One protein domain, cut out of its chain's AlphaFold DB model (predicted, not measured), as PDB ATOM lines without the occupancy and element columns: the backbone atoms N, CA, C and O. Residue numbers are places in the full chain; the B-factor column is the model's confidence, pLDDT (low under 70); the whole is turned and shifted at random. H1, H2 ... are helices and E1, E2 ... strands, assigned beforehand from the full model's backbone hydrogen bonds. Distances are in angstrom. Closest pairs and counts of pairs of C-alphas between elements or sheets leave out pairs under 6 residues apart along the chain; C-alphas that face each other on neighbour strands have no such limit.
ATOM      1  N   MET A 272     212.624 154.404 161.163       77.88
ATOM      2  CA  MET A 272     211.748 154.660 162.313       77.88
ATOM      3  C   MET A 272     210.428 155.317 161.887       77.88
ATOM      4  O   MET A 272     210.379 156.095 160.930       77.88
ATOM      5  N   ILE A 273     209.351 154.970 162.590       74.56
ATOM      6  CA  ILE A 273     208.004 155.531 162.448       74.56
ATOM      7  C   ILE A 273     207.781 156.490 163.612       74.56
ATOM      8  O   ILE A 273     207.852 156.052 164.760       74.56
ATOM      9  N   ASP A 274     207.433 157.741 163.322       73.69
ATOM     10  CA  ASP A 274     206.931 158.676 164.329       73.69
ATOM     11  C   ASP A 274     205.509 158.253 164.728       73.69
ATOM     12  O   ASP A 274     204.563 158.309 163.938       73.69
ATOM     13  N   VAL A 275     205.351 157.782 165.963       70.94
ATOM     14  CA  VAL A 275     204.081 157.272 166.488       70.94
ATOM     15  C   VAL A 275     203.043 158.397 166.552       70.94
ATOM     16  O   VAL A 275     201.875 158.174 166.230       70.94
ATOM     17  N   GLY A 276     203.441 159.617 166.909       64.56
ATOM     18  CA  GLY A 276     202.532 160.759 167.010       64.56
ATOM     19  C   GLY A 276     202.037 161.256 165.652       64.56
ATOM     20  O   GLY A 276     200.859 161.593 165.507       64.56
ATOM     21  N   ARG A 277     202.922 161.274 164.652       66.38
ATOM     22  CA  ARG A 277     202.652 161.805 163.308       66.38
ATOM     23  C   ARG A 277     202.051 160.773 162.355       66.38
ATOM     24  O   ARG A 277     201.099 161.091 161.644       66.38
ATOM     25  N   ASP A 278     202.571 159.547 162.350       64.12
ATOM     26  CA  ASP A 278     202.280 158.540 161.320       64.12
ATOM     27  C   ASP A 278     201.294 157.449 161.791       64.12
ATOM     28  O   ASP A 278     200.881 156.597 161.000       64.12
ATOM     29  N   THR A 279     200.863 157.452 163.066       61.81
ATOM     30  CA  THR A 279     199.960 156.415 163.616       61.81
ATOM     31  C   THR A 279     198.634 156.933 164.180       61.81
ATOM     32  O   THR A 279     198.076 156.350 165.105       61.81
ATOM     33  N   ALA A 280     198.061 157.976 163.566       53.06
ATOM     34  CA  ALA A 280     196.792 158.605 163.975       53.06
ATOM     35  C   ALA A 280     195.586 157.643 164.173       53.06
ATOM     36  O   ALA A 280     194.578 158.032 164.762       53.06
ATOM     37  N   GLU A 281     195.681 156.374 163.765       48.28
ATOM     38  CA  GLU A 281     194.804 155.294 164.216       48.28
ATOM     39  C   GLU A 281     195.653 154.132 164.759       48.28
ATOM     40  O   GLU A 281     196.615 153.722 164.114       48.28
ATOM     41  N   ALA A 282     195.274 153.558 165.910       51.97
ATOM     42  CA  ALA A 282     195.915 152.431 166.611       51.97
ATOM     43  C   ALA A 282     195.926 151.092 165.820       51.97
ATOM     44  O   ALA A 282     195.467 150.057 166.300       51.97
ATOM     45  N   ARG A 283     196.416 151.112 164.577       57.38
ATOM     46  CA  ARG A 283     196.430 150.012 163.601       57.38
ATOM     47  C   ARG A 283     197.839 149.655 163.125       57.38
ATOM     48  O   ARG A 283     197.988 148.746 162.312       57.38
ATOM     49  N   CYS A 284     198.875 150.347 163.606       72.00
ATOM     50  CA  CYS A 284     200.247 150.022 163.236       72.00
ATOM     51  C   CYS A 284     200.661 148.690 163.880       72.00
ATOM     52  O   CYS A 284     200.862 148.592 165.095       72.00
ATOM     53  N   ILE A 285     200.789 147.657 163.044       75.12
ATOM     54  CA  ILE A 285     201.205 146.314 163.465       75.12
ATOM     55  C   ILE A 285     202.602 146.349 164.109       75.12
ATOM     56  O   ILE A 285     202.818 145.629 165.074       75.12
ATOM     57  N   CYS A 286     203.493 147.259 163.690       80.62
ATOM     58  CA  CYS A 286     204.853 147.382 164.240       80.62
ATOM     59  C   CYS A 286     204.862 147.636 165.756       80.62
ATOM     60  O   CYS A 286     205.549 146.938 166.493       80.62
ATOM     61  N   LEU A 287     204.063 148.602 166.229       82.19
ATOM     62  CA  LEU A 287     203.946 148.907 167.659       82.19
ATOM     63  C   LEU A 287     203.343 147.719 168.421       82.19
ATOM     64  O   LEU A 287     203.805 147.363 169.499       82.19
ATOM     65  N   THR A 288     202.318 147.085 167.844       79.50
ATOM     66  CA  THR A 288     201.638 145.937 168.463       79.50
ATOM     67  C   THR A 288     202.574 144.738 168.618       79.50
ATOM     68  O   THR A 288     202.588 144.114 169.675       79.50
ATOM     69  N   GLU A 289     203.366 144.424 167.594       80.69
ATOM     70  CA  GLU A 289     204.360 143.349 167.629       80.69
ATOM     71  C   GLU A 289     205.480 143.654 168.622       80.69
ATOM     72  O   GLU A 289     205.836 142.786 169.416       80.69
ATOM     73  N   LEU A 290     205.991 144.888 168.645       83.12
ATOM     74  CA  LEU A 290     207.047 145.277 169.579       83.12
ATOM     75  C   LEU A 290     206.586 145.134 171.040       83.12
ATOM     76  O   LEU A 290     207.303 144.567 171.860       83.12
ATOM     77  N   LEU A 291     205.348 145.543 171.337       84.88
ATOM     78  CA  LEU A 291     204.720 145.356 172.650       84.88
ATOM     79  C   LEU A 291     204.481 143.881 173.008       84.88
ATOM     80  O   LEU A 291     204.465 143.537 174.186       84.88
ATOM     81  N   GLN A 292     204.261 143.008 172.020       84.19
ATOM     82  CA  GLN A 292     204.129 141.565 172.255       84.19
ATOM     83  C   GLN A 292     205.473 140.901 172.557       84.19
ATOM     84  O   GLN A 292     205.519 139.973 173.362       84.19
ATOM     85  N   VAL A 293     206.550 141.357 171.914       84.50
ATOM     86  CA  VAL A 293     207.905 140.833 172.136       84.50
ATOM     87  C   VAL A 293     208.471 141.318 173.474       84.50
ATOM     88  O   VAL A 293     209.129 140.542 174.165       84.50
ATOM     89  N   PHE A 294     208.166 142.558 173.867       87.12
ATOM     90  CA  PHE A 294     208.662 143.195 175.093       87.12
ATOM     91  C   PHE A 294     207.503 143.690 175.977       87.12
ATOM     92  O   PHE A 294     207.267 144.894 176.095       87.12
ATOM     93  N   PRO A 295     206.738 142.773 176.599       86.12
ATOM     94  CA  PRO A 295     205.564 143.141 177.388       86.12
ATOM     95  C   PRO A 295     205.916 143.903 178.672       86.12
ATOM     96  O   PRO A 295     205.118 144.726 179.123       86.12
ATOM     97  N   ASP A 296     207.097 143.656 179.243       91.69
ATOM     98  CA  ASP A 296     207.556 144.305 180.477       91.69
ATOM     99  C   ASP A 296     207.910 145.788 180.256       91.69
ATOM    100  O   ASP A 296     207.716 146.606 181.155       91.69
ATOM    101  N   ASP A 297     208.298 146.157 179.031       87.31
ATOM    102  CA  ASP A 297     208.661 147.526 178.635       87.31
ATOM    103  C   ASP A 297     207.484 148.272 177.973       87.31
ATOM    104  O   ASP A 297     207.644 149.324 177.355       87.31
ATOM    105  N   ALA A 298     206.261 147.739 178.072       83.62
ATOM    106  CA  ALA A 298     205.119 148.220 177.297       83.62
ATOM    107  C   ALA A 298     204.742 149.689 177.557       83.62
ATOM    108  O   ALA A 298     204.206 150.351 176.667       83.62
ATOM    109  N   LEU A 299     204.980 150.200 178.768       82.00
ATOM    110  CA  LEU A 299     204.749 151.608 179.108       82.00
ATOM    111  C   LEU A 299     205.805 152.518 178.475       82.00
ATOM    112  O   LEU A 299     205.453 153.561 177.924       82.00
ATOM    113  N   ASP A 300     207.062 152.086 178.473       81.81
ATOM    114  CA  ASP A 300     208.169 152.835 177.882       81.81
ATOM    115  C   ASP A 300     208.032 152.845 176.353       81.81
ATOM    116  O   ASP A 300     208.071 153.899 175.729       81.81
ATOM    117  N   ILE A 301     207.688 151.709 175.744       79.75
ATOM    118  CA  ILE A 301     207.429 151.598 174.300       79.75
ATOM    119  C   ILE A 301     206.229 152.453 173.863       79.75
ATOM    120  O   ILE A 301     206.272 153.076 172.807       79.75
ATOM    121  N   ARG A 302     205.149 152.509 174.656       78.50
ATOM    122  CA  ARG A 302     203.981 153.365 174.354       78.50
ATOM    123  C   ARG A 302     204.249 154.851 174.554       78.50
ATOM    124  O   ARG A 302     203.524 155.661 173.986       78.50
ATOM    125  N   SER A 303     205.203 155.189 175.415       75.81
ATOM    126  CA  SER A 303     205.622 156.571 175.649       75.81
ATOM    127  C   SER A 303     206.765 157.004 174.728       75.81
ATOM    128  O   SER A 303     207.023 158.201 174.627       75.81
ATOM    129  N   SER A 304     207.390 156.061 174.012       77.25
ATOM    130  CA  SER A 304     208.348 156.352 172.951       77.25
ATOM    131  C   SER A 304     207.681 157.161 171.834       77.25
ATOM    132  O   SER A 304     206.618 156.760 171.345       77.25
ATOM    133  N   PRO A 305     208.295 158.271 171.388       72.12
ATOM    134  CA  PRO A 305     207.799 159.024 170.243       72.12
ATOM    135  C   PRO A 305     207.907 158.219 168.941       72.12
ATOM    136  O   PRO A 305     207.179 158.499 167.991       72.12
ATOM    137  N   GLU A 306     208.769 157.199 168.896       76.31
ATOM    138  CA  GLU A 306     209.107 156.476 167.672       76.31
ATOM    139  C   GLU A 306     209.225 154.963 167.874       76.31
ATOM    140  O   GLU A 306     209.619 154.478 168.938       76.31
ATOM    141  N   VAL A 307     208.908 154.202 166.823       79.69
ATOM    142  CA  VAL A 307     209.097 152.744 166.773       79.69
ATOM    143  C   VAL A 307     209.645 152.296 165.425       79.69
ATOM    144  O   VAL A 307     209.258 152.812 164.378       79.69
ATOM    145  N   SER A 308     210.510 151.282 165.432       79.69
ATOM    146  CA  SER A 308     211.040 150.723 164.188       79.69
ATOM    147  C   SER A 308     209.938 150.046 163.376       79.69
ATOM    148  O   SER A 308     209.130 149.269 163.896       79.69
ATOM    149  N   ALA A 309     209.900 150.335 162.078       77.56
ATOM    150  CA  ALA A 309     208.961 149.692 161.182       77.56
ATOM    151  C   ALA A 309     209.368 148.233 160.915       77.56
ATOM    152  O   ALA A 309     210.442 147.967 160.366       77.56
ATOM    153  N   ASN A 310     208.471 147.282 161.190       82.75
ATOM    154  CA  ASN A 310     208.674 145.897 160.769       82.75
ATOM    155  C   ASN A 310     208.734 145.819 159.231       82.75
ATOM    156  O   ASN A 310     207.895 146.391 158.531       82.75
ATOM    157  N   ASN A 311     209.708 145.071 158.709       82.81
ATOM    158  CA  ASN A 311     209.900 144.808 157.283       82.81
ATOM    159  C   ASN A 311     208.642 144.294 156.570       82.81
ATOM    160  O   ASN A 311     208.433 144.636 155.409       82.81
ATOM    161  N   HIS A 312     207.795 143.525 157.255       81.19
ATOM    162  CA  HIS A 312     206.571 142.935 156.702       81.19
ATOM    163  C   HIS A 312     205.296 143.661 157.129       81.19
ATOM    164  O   HIS A 312     204.189 143.168 156.914       81.19
ATOM    165  N   CYS A 313     205.420 144.843 157.740       82.31
ATOM    166  CA  CYS A 313     204.245 145.631 158.064       82.31
ATOM    167  C   CYS A 313     203.518 146.041 156.767       82.31
ATOM    168  O   CYS A 313     204.127 146.666 155.898       82.31
ATOM    169  N   PRO A 314     202.206 145.785 156.636       81.56
ATOM    170  CA  PRO A 314     201.452 146.161 155.440       81.56
ATOM    171  C   PRO A 314     201.261 147.678 155.286       81.56
ATOM    172  O   PRO A 314     200.762 148.119 154.257       81.56
ATOM    173  N   ILE A 315     201.629 148.471 156.300       83.25
ATOM    174  CA  ILE A 315     201.474 149.931 156.313       83.25
ATOM    175  C   ILE A 315     202.836 150.627 156.157       83.25
ATOM    176  O   ILE A 315     202.970 151.514 155.324       83.25
ATOM    177  N   HIS A 316     203.851 150.195 156.915       85.56
ATOM    178  CA  HIS A 316     205.167 150.856 156.990       85.56
ATOM    179  C   HIS A 316     206.350 149.929 156.631       85.56
ATOM    180  O   HIS A 316     207.518 150.251 156.861       85.56
ATOM    181  N   GLY A 317     206.069 148.733 156.116       86.06
ATOM    182  CA  GLY A 317     207.079 147.742 155.750       86.06
ATOM    183  C   GLY A 317     207.597 147.898 154.323       86.06
ATOM    184  O   GLY A 317     207.130 148.724 153.539       86.06
ATOM    185  N   ILE A 318     208.559 147.045 153.977       88.25
ATOM    186  CA  ILE A 318     209.162 146.948 152.642       88.25
ATOM    187  C   ILE A 318     208.097 146.569 151.606       88.25
ATOM    188  O   ILE A 318     208.097 147.090 150.492       88.25
ATOM    189  N   ASP A 319     207.154 145.705 151.986       86.38
ATOM    190  CA  ASP A 319     206.055 145.290 151.111       86.38
ATOM    191  C   ASP A 319     205.131 146.472 150.765       86.38
ATOM    192  O   ASP A 319     204.772 146.657 149.601       86.38
ATOM    193  N   ALA A 320     204.819 147.326 151.746       88.69
ATOM    194  CA  ALA A 320     204.030 148.543 151.540       88.69
ATOM    195  C   ALA A 320     204.770 149.550 150.646       88.69
ATOM    196  O   ALA A 320     204.208 150.060 149.678       88.69
ATOM    197  N   LEU A 321     206.058 149.774 150.923       90.88
ATOM    198  CA  LEU A 321     206.934 150.641 150.134       90.88
ATOM    199  C   LEU A 321     207.010 150.211 148.663       90.88
ATOM    200  O   LEU A 321     206.968 151.051 147.761       90.88
ATOM    201  N   ASN A 322     207.123 148.908 148.407       89.06
ATOM    202  CA  ASN A 322     207.220 148.364 147.055       89.06
ATOM    203  C   ASN A 322     205.871 148.340 146.323       89.06
ATOM    204  O   ASN A 322     205.851 148.356 145.093       89.06
ATOM    205  N   ALA A 323     204.753 148.345 147.053       90.88
ATOM    206  CA  ALA A 323     203.415 148.455 146.476       90.88
ATOM    207  C   ALA A 323     203.057 149.887 146.034       90.88
ATOM    208  O   ALA A 323     202.170 150.052 145.196       90.88
ATOM    209  N   MET A 324     203.741 150.914 146.559       93.12
ATOM    210  CA  MET A 324     203.489 152.312 146.191       93.12
ATOM    211  C   MET A 324     203.778 152.585 144.713       93.12
ATOM    212  O   MET A 324     204.774 152.131 144.139       93.12
ATOM    213  N   THR A 325     202.951 153.426 144.105       94.12
ATOM    214  CA  THR A 325     203.277 154.073 142.830       94.12
ATOM    215  C   THR A 325     204.384 155.124 143.020       94.12
ATOM    216  O   THR A 325     204.550 155.651 144.123       94.12
ATOM    217  N   PRO A 326     205.137 155.491 141.963       92.81
ATOM    218  CA  PRO A 326     206.137 156.561 142.046       92.81
ATOM    219  C   PRO A 326     205.580 157.887 142.598       92.81
ATOM    220  O   PRO A 326     206.240 158.554 143.389       92.81
ATOM    221  N   GLU A 327     204.351 158.254 142.233       90.25
ATOM    222  CA  GLU A 327     203.632 159.431 142.737       90.25
ATOM    223  C   GLU A 327     203.295 159.361 144.229       90.25
ATOM    224  O   GLU A 327     203.314 160.388 144.910       90.25
ATOM    225  N   GLU A 328     202.914 158.189 144.733       91.44
ATOM    226  CA  GLU A 328     202.645 157.982 146.162       91.44
ATOM    227  C   GLU A 328     203.944 158.020 146.959       91.44
ATOM    228  O   GLU A 328     204.015 158.722 147.964       91.44
ATOM    229  N   PHE A 329     204.989 157.363 146.450       91.88
ATOM    230  CA  PHE A 329     206.316 157.398 147.053       91.88
ATOM    231  C   PHE A 329     206.845 158.833 147.141       91.88
ATOM    232  O   PHE A 329     207.290 159.261 148.200       91.88
ATOM    233  N   ARG A 330     206.743 159.612 146.054       88.19
ATOM    234  CA  ARG A 330     207.124 161.035 146.039       88.19
ATOM    235  C   ARG A 330     206.403 161.843 147.114       88.19
ATOM    236  O   ARG A 330     207.042 162.614 147.819       88.19
ATOM    237  N   ARG A 331     205.085 161.663 147.247       83.38
ATOM    238  CA  ARG A 331     204.274 162.370 148.253       83.38
ATOM    239  C   ARG A 331     204.644 161.991 149.684       83.38
ATOM    240  O   ARG A 331     204.507 162.820 150.572       83.38
ATOM    241  N   ALA A 332     205.108 160.765 149.893       84.50
ATOM    242  CA  ALA A 332     205.538 160.271 151.191       84.50
ATOM    243  C   ALA A 332     207.051 160.421 151.431       84.50
ATOM    244  O   ALA A 332     207.518 160.028 152.491       84.50
ATOM    245  N   ALA A 333     207.829 160.986 150.498       84.56
ATOM    246  CA  ALA A 333     209.295 160.946 150.525       84.56
ATOM    247  C   ALA A 333     209.930 161.570 151.785       84.56
ATOM    248  O   ALA A 333     211.051 161.217 152.138       84.56
ATOM    249  N   SER A 334     209.214 162.452 152.488       75.50
ATOM    250  CA  SER A 334     209.637 163.017 153.775       75.50
ATOM    251  C   SER A 334     209.517 162.050 154.962       75.50
ATOM    252  O   SER A 334     210.029 162.348 156.035       75.50
ATOM    253  N   SER A 335     208.803 160.931 154.820       79.44
ATOM    254  CA  SER A 335     208.609 159.955 155.894       79.44
ATOM    255  C   SER A 335     209.866 159.106 156.086       79.44
ATOM    256  O   SER A 335     210.297 158.391 155.179       79.44
ATOM    257  N   THR A 336     210.435 159.151 157.290       79.88
ATOM    258  CA  THR A 336     211.684 158.467 157.679       79.88
ATOM    259  C   THR A 336     211.612 156.956 157.516       79.88
ATOM    260  O   THR A 336     212.601 156.334 157.128       79.88
ATOM    261  N   TRP A 337     210.436 156.361 157.725       84.75
ATOM    262  CA  TRP A 337     210.236 154.921 157.583       84.75
ATOM    263  C   TRP A 337     210.485 154.422 156.152       84.75
ATOM    264  O   TRP A 337     210.797 153.251 155.976       84.75
ATOM    265  N   LEU A 338     210.382 155.258 155.113       89.19
ATOM    266  CA  LEU A 338     210.638 154.811 153.737       89.19
ATOM    267  C   LEU A 338     212.104 154.446 153.488       89.19
ATOM    268  O   LEU A 338     212.405 153.679 152.571       89.19
ATOM    269  N   TRP A 339     213.007 155.016 154.275       88.25
ATOM    270  CA  TRP A 339     214.429 155.019 153.988       88.25
ATOM    271  C   TRP A 339     215.151 153.936 154.774       88.25
ATOM    272  O   TRP A 339     214.767 153.583 155.888       88.25
ATOM    273  N   ASP A 340     216.180 153.366 154.162       87.12
ATOM    274  CA  ASP A 340     217.076 152.438 154.842       87.12
ATOM    275  C   ASP A 340     217.823 153.153 155.982       87.12
ATOM    276  O   ASP A 340     218.249 154.287 155.763       87.12
ATOM    277  N   PRO A 341     218.029 152.521 157.156       78.00
ATOM    278  CA  PRO A 341     218.794 153.097 158.268       78.00
ATOM    279  C   PRO A 341     220.176 153.630 157.874       78.00
ATOM    280  O   PRO A 341     220.681 154.578 158.470       78.00
ATOM    281  N   LEU A 342     220.799 153.021 156.862       77.94
ATOM    282  CA  LEU A 342     222.117 153.407 156.361       77.94
ATOM    283  C   LEU A 342     222.050 154.432 155.213       77.94
ATOM    284  O   LEU A 342     223.087 154.929 154.762       77.94
ATOM    285  N   ALA A 405     224.553 153.267 147.888       80.50
ATOM    286  CA  ALA A 405     223.346 152.515 147.589       80.50
ATOM    287  C   ALA A 405     223.722 151.096 147.102       80.50
ATOM    288  O   ALA A 405     224.617 150.972 146.251       80.50
ATOM    289  N   PRO A 406     223.080 150.030 147.614       82.19
ATOM    290  CA  PRO A 406     223.369 148.667 147.185       82.19
ATOM    291  C   PRO A 406     223.285 148.506 145.660       82.19
ATOM    292  O   PRO A 406     222.375 149.002 145.001       82.19
ATOM    293  N   SER A 407     224.225 147.773 145.065       80.25
ATOM    294  CA  SER A 407     224.286 147.609 143.604       80.25
ATOM    295  C   SER A 407     223.350 146.525 143.050       80.25
ATOM    296  O   SER A 407     223.201 146.405 141.835       80.25
ATOM    297  N   VAL A 408     222.717 145.728 143.918       83.19
ATOM    298  CA  VAL A 408     221.910 144.551 143.554       83.19
ATOM    299  C   VAL A 408     220.531 144.634 144.204       83.19
ATOM    300  O   VAL A 408     220.391 145.113 145.323       83.19
ATOM    301  N   GLY A 409     219.507 144.125 143.513       83.38
ATOM    302  CA  GLY A 409     218.152 144.000 144.062       83.38
ATOM    303  C   GLY A 409     217.282 145.250 143.923       83.38
ATOM    304  O   GLY A 409     216.187 145.271 144.486       83.38
ATOM    305  N   ALA A 410     217.751 146.259 143.180       89.25
ATOM    306  CA  ALA A 410     216.971 147.441 142.836       89.25
ATOM    307  C   ALA A 410     215.759 147.053 141.975       89.25
ATOM    308  O   ALA A 410     215.893 146.324 140.990       89.25
ATOM    309  N   VAL A 411     214.585 147.536 142.367       87.81
ATOM    310  CA  VAL A 411     213.310 147.321 141.671       87.81
ATOM    311  C   VAL A 411     213.091 148.444 140.669       87.81
ATOM    312  O   VAL A 411     212.843 148.186 139.493       87.81
ATOM    313  N   ASP A 412     213.227 149.688 141.120       91.88
ATOM    314  CA  ASP A 412     213.065 150.873 140.291       91.88
ATOM    315  C   ASP A 412     213.798 152.099 140.863       91.88
ATOM    316  O   ASP A 412     214.437 152.054 141.922       91.88
ATOM    317  N   ARG A 413     213.736 153.197 140.101       93.44
ATOM    318  CA  ARG A 413     214.272 154.506 140.473       93.44
ATOM    319  C   ARG A 413     213.176 155.553 140.360       93.44
ATOM    320  O   ARG A 413     212.611 155.735 139.282       93.44
ATOM    321  N   VAL A 414     212.911 156.254 141.454       93.50
ATOM    322  CA  VAL A 414     211.888 157.297 141.528       93.50
ATOM    323  C   VAL A 414     212.577 158.654 141.552       93.50
ATOM    324  O   VAL A 414     213.283 158.979 142.502       93.50
ATOM    325  N   ASP A 415     212.375 159.449 140.503       90.75
ATOM    326  CA  ASP A 415     212.805 160.850 140.476       90.75
ATOM    327  C   ASP A 415     212.009 161.650 141.517       90.75
ATOM    328  O   ASP A 415     210.772 161.636 141.482       90.75
ATOM    329  N   LEU A 416     212.709 162.313 142.443       87.31
ATOM    330  CA  LEU A 416     212.103 163.082 143.531       87.31
ATOM    331  C   LEU A 416     212.053 164.589 143.239       87.31
ATOM    332  O   LEU A 416     211.406 165.322 143.985       87.31
ATOM    333  N   ARG A 417     212.639 165.057 142.127       82.12
ATOM    334  CA  ARG A 417     212.606 166.478 141.731       82.12
ATOM    335  C   ARG A 417     211.193 167.058 141.611       82.12
ATOM    336  O   ARG A 417     211.008 168.203 142.016       82.12
ATOM    337  N   PRO A 418     210.174 166.315 141.127       80.31
ATOM    338  CA  PRO A 418     208.798 166.813 141.118       80.31
ATOM    339  C   PRO A 418     208.199 167.068 142.511       80.31
ATOM    340  O   PRO A 418     207.150 167.693 142.593       80.31
ATOM    341  N   ALA A 419     208.831 166.561 143.573       70.81
ATOM    342  CA  ALA A 419     208.470 166.786 144.972       70.81
ATOM    343  C   ALA A 419     209.468 167.725 145.684       70.81
ATOM    344  O   ALA A 419     209.655 167.622 146.892       70.81
ATOM    345  N   GLY A 420     210.201 168.551 144.927       67.31
ATOM    346  CA  GLY A 420     211.112 169.553 145.488       67.31
ATOM    347  C   GLY A 420     212.396 168.988 146.105       67.31
ATOM    348  O   GLY A 420     213.142 169.724 146.749       67.31
ATOM    349  N   ILE A 421     212.686 167.699 145.904       75.69
ATOM    350  CA  ILE A 421     213.867 167.017 146.448       75.69
ATOM    351  C   ILE A 421     214.911 166.829 145.342       75.69
ATOM    352  O   ILE A 421     214.650 166.205 144.312       75.69
ATOM    353  N   SER A 422     216.132 167.312 145.577       76.00
ATOM    354  CA  SER A 422     217.245 167.217 144.620       76.00
ATOM    355  C   SER A 422     217.911 165.833 144.640       76.00
ATOM    356  O   SER A 422     218.958 165.631 145.260       76.00
ATOM    357  N   GLY A 423     217.305 164.859 143.963       85.94
ATOM    358  CA  GLY A 423     217.859 163.516 143.807       85.94
ATOM    359  C   GLY A 423     216.820 162.486 143.379       85.94
ATOM    360  O   GLY A 423     215.735 162.819 142.904       85.94
ATOM    361  N   HIS A 424     217.157 161.211 143.556       90.69
ATOM    362  CA  HIS A 424     216.244 160.102 143.285       90.69
ATOM    363  C   HIS A 424     216.267 159.065 144.406       90.69
ATOM    364  O   HIS A 424     217.263 158.907 145.111       90.69
ATOM    365  N   ALA A 425     215.164 158.340 144.555       92.69
ATOM    366  CA  ALA A 425     215.088 157.159 145.400       92.69
ATOM    367  C   ALA A 425     215.376 155.906 144.572       92.69
ATOM    368  O   ALA A 425     214.910 155.790 143.437       92.69
ATOM    369  N   VAL A 426     216.088 154.944 145.147       93.19
ATOM    370  CA  VAL A 426     216.221 153.585 144.611       93.19
ATOM    371  C   VAL A 426     215.473 152.649 145.547       93.19
ATOM    372  O   VAL A 426     215.830 152.562 146.720       93.19
ATOM    373  N   ARG A 427     214.435 151.960 145.061       92.38
ATOM    374  CA  ARG A 427     213.706 150.966 145.867       92.38
ATOM    375  C   ARG A 427     214.284 149.579 145.646       92.38
ATOM    376  O   ARG A 427     214.756 149.272 144.551       92.38
ATOM    377  N   TYR A 428     214.214 148.730 146.665       91.44
ATOM    378  CA  TYR A 428     214.780 147.384 146.636       91.44
ATOM    379  C   TYR A 428     213.734 146.339 146.998       91.44
ATOM    380  O   TYR A 428     212.823 146.574 147.784       91.44
ATOM    381  N   ARG A 429     213.899 145.129 146.460       87.94
ATOM    382  CA  ARG A 429     212.937 144.040 146.672       87.94
ATOM    383  C   ARG A 429     212.854 143.587 148.135       87.94
ATOM    384  O   ARG A 429     211.802 143.144 148.577       87.94
ATOM    385  N   HIS A 430     213.971 143.665 148.855       86.88
ATOM    386  CA  HIS A 430     214.125 143.143 150.218       86.88
ATOM    387  C   HIS A 430     214.788 144.147 151.168       86.88
ATOM    388  O   HIS A 430     215.285 143.755 152.219       86.88
ATOM    389  N   ALA A 431     214.821 145.424 150.792       87.56
ATOM    390  CA  ALA A 431     215.355 146.496 151.620       87.56
ATOM    391  C   ALA A 431     214.515 147.761 151.430       87.56
ATOM    392  O   ALA A 431     213.754 147.874 150.462       87.56
ATOM    393  N   ARG A 432     214.647 148.698 152.367       89.50
ATOM    394  CA  ARG A 432     214.010 150.015 152.273       89.50
ATOM    395  C   ARG A 432     214.658 150.845 151.163       89.50
ATOM    396  O   ARG A 432     215.655 150.442 150.561       89.50
ATOM    397  N   ALA A 433     214.050 151.980 150.835       91.75
ATOM    398  CA  ALA A 433     214.560 152.822 149.766       91.75
ATOM    399  C   ALA A 433     215.884 153.485 150.160       91.75
ATOM    400  O   ALA A 433     216.123 153.815 151.320       91.75
ATOM    401  N   TRP A 434     216.724 153.727 149.162       91.44
ATOM    402  CA  TRP A 434     217.958 154.484 149.316       91.44
ATOM    403  C   TRP A 434     217.844 155.820 148.603       91.44
ATOM    404  O   TRP A 434     217.472 155.862 147.428       91.44
ATOM    405  N   PHE A 435     218.186 156.910 149.279       89.19
ATOM    406  CA  PHE A 435     218.250 158.227 148.668       89.19
ATOM    407  C   PHE A 435     219.611 158.448 148.016       89.19
ATOM    408  O   PHE A 435     220.663 158.316 148.646       89.19
ATOM    409  N   VAL A 436     219.585 158.820 146.742       86.44
ATOM    410  CA  VAL A 436     220.769 159.172 145.968       86.44
ATOM    411  C   VAL A 436     220.663 160.656 145.602       86.44
ATOM    412  O   VAL A 436     219.884 161.003 144.704       86.44
ATOM    413  N   PRO A 437     221.403 161.544 146.298       77.06
ATOM    414  CA  PRO A 437     221.389 162.971 146.000       77.06
ATOM    415  C   PRO A 437     221.973 163.241 144.610       77.06
ATOM    416  O   PRO A 437     222.882 162.543 144.155       77.06
ATOM    417  N   GLU A 438     221.452 164.261 143.933       72.75
ATOM    418  CA  GLU A 438     222.015 164.730 142.664       72.75
ATOM    419  C   GLU A 438     223.329 165.481 142.950       72.75
ATOM    420  O   GLU A 438     223.364 166.403 143.769       72.75
ATOM    421  N   THR A 439     224.434 165.020 142.353       53.53
ATOM    422  CA  THR A 439     225.792 165.534 142.611       53.53
ATOM    423  C   THR A 439     226.100 166.828 141.909       53.53
ATOM    424  O   THR A 439     225.701 166.975 140.736       53.53
TER     425      THR A 439
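What this domain is: This is residues 272 to 342 and 405 to 439 of the 439 residues of an uncharacterized protein of Glutamicibacter soli (UniProt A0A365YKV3). What shape does the model have? Two lobes stand end to end: one holds the small sheet of E1 and E2 with H1 and the helical hairpin H2 and H3, the other a three-stranded sheet, E3 E4 E5, with H5 across it and H4 only grazing it. Residues 292 to 297, of which 292 and 293 belong to H2 and the rest to the link from H2 to H3, stick out. What is it built of? The printed part has 106 residues with five named helices and five named strands, in the order E1 H1 H2 H3 E2 H4 H5 E3 E4 E5; the class is mixed, and both sheets are antiparallel. How spread out is it? It is compact, with a radius of gyration of the C-alphas of 14.8 A, but elongated in outline, spanning 46 by 27 by 23 A.

How they stand to each other: What lies in the first part? E1, residues 272 to 274, and E2, residues 306 to 308, are antiparallel neighbours, with N 273 and O 307 2.8 A apart. H1, residues 275 to 278, has Val 275 closest to E2, its C-alpha 5.2 A from that of Glu 306. H2, residues 285 to 293, and H3, residues 298 to 303, form a hairpin: they touch, closest at the C-alphas of Leu 291 and Ala 298, 5.5 A, at a steep tilt of 40 degrees, opposite ways. What makes the larger sheet? E3, residues 410 to 415, E4, residues 423 to 428, and E5, residues 434 to 437, form a meander, each strand the antiparallel neighbour of the one before. N 411 and O 427 are 2.8 A apart, and N 426 and O 434 are 2.8 A apart, within hydrogen-bond range. Which helices are on it? H5, residues 326 to 332, is on the sheet at a height of 9.8 A, across the strands at 71 degrees to E4 on the local plane; its closest C-alphas to E3 are those of Pro 326 and Val 414, 5.8 A. H4, residues 318 to 323, only grazes the sheet with residues 318 to 322. Are the helix backbones complete? Each O i to N i+4 pair is within hydrogen-bond range in H2, H3, H4 and H5; H1 is too short for such a pair.

Where its parts are: Where does the printed part begin? E1 begins at C-alpha 272, (211.748, 154.660, 162.313). Which elements are longest? H2 measures 12.3 A, E3 14.2 A and E4 16.7 A from first to last C-alpha. E5 ends at C-alpha 437, (221.389, 162.971, 146.000).

The domain as a whole: Which C-alphas are farthest apart? Those of Asp 296 and Thr 439, 47.1 A. Where is the chain cut? Residues 343 to 404 are not printed, and C-alphas 342 and 405 are 8.9 A apart; of the links printed whole, none is long. Where is confidence low? The mean pLDDT of the printed part is 81.7; residues 276 to 283, 420 and 439 are under 70.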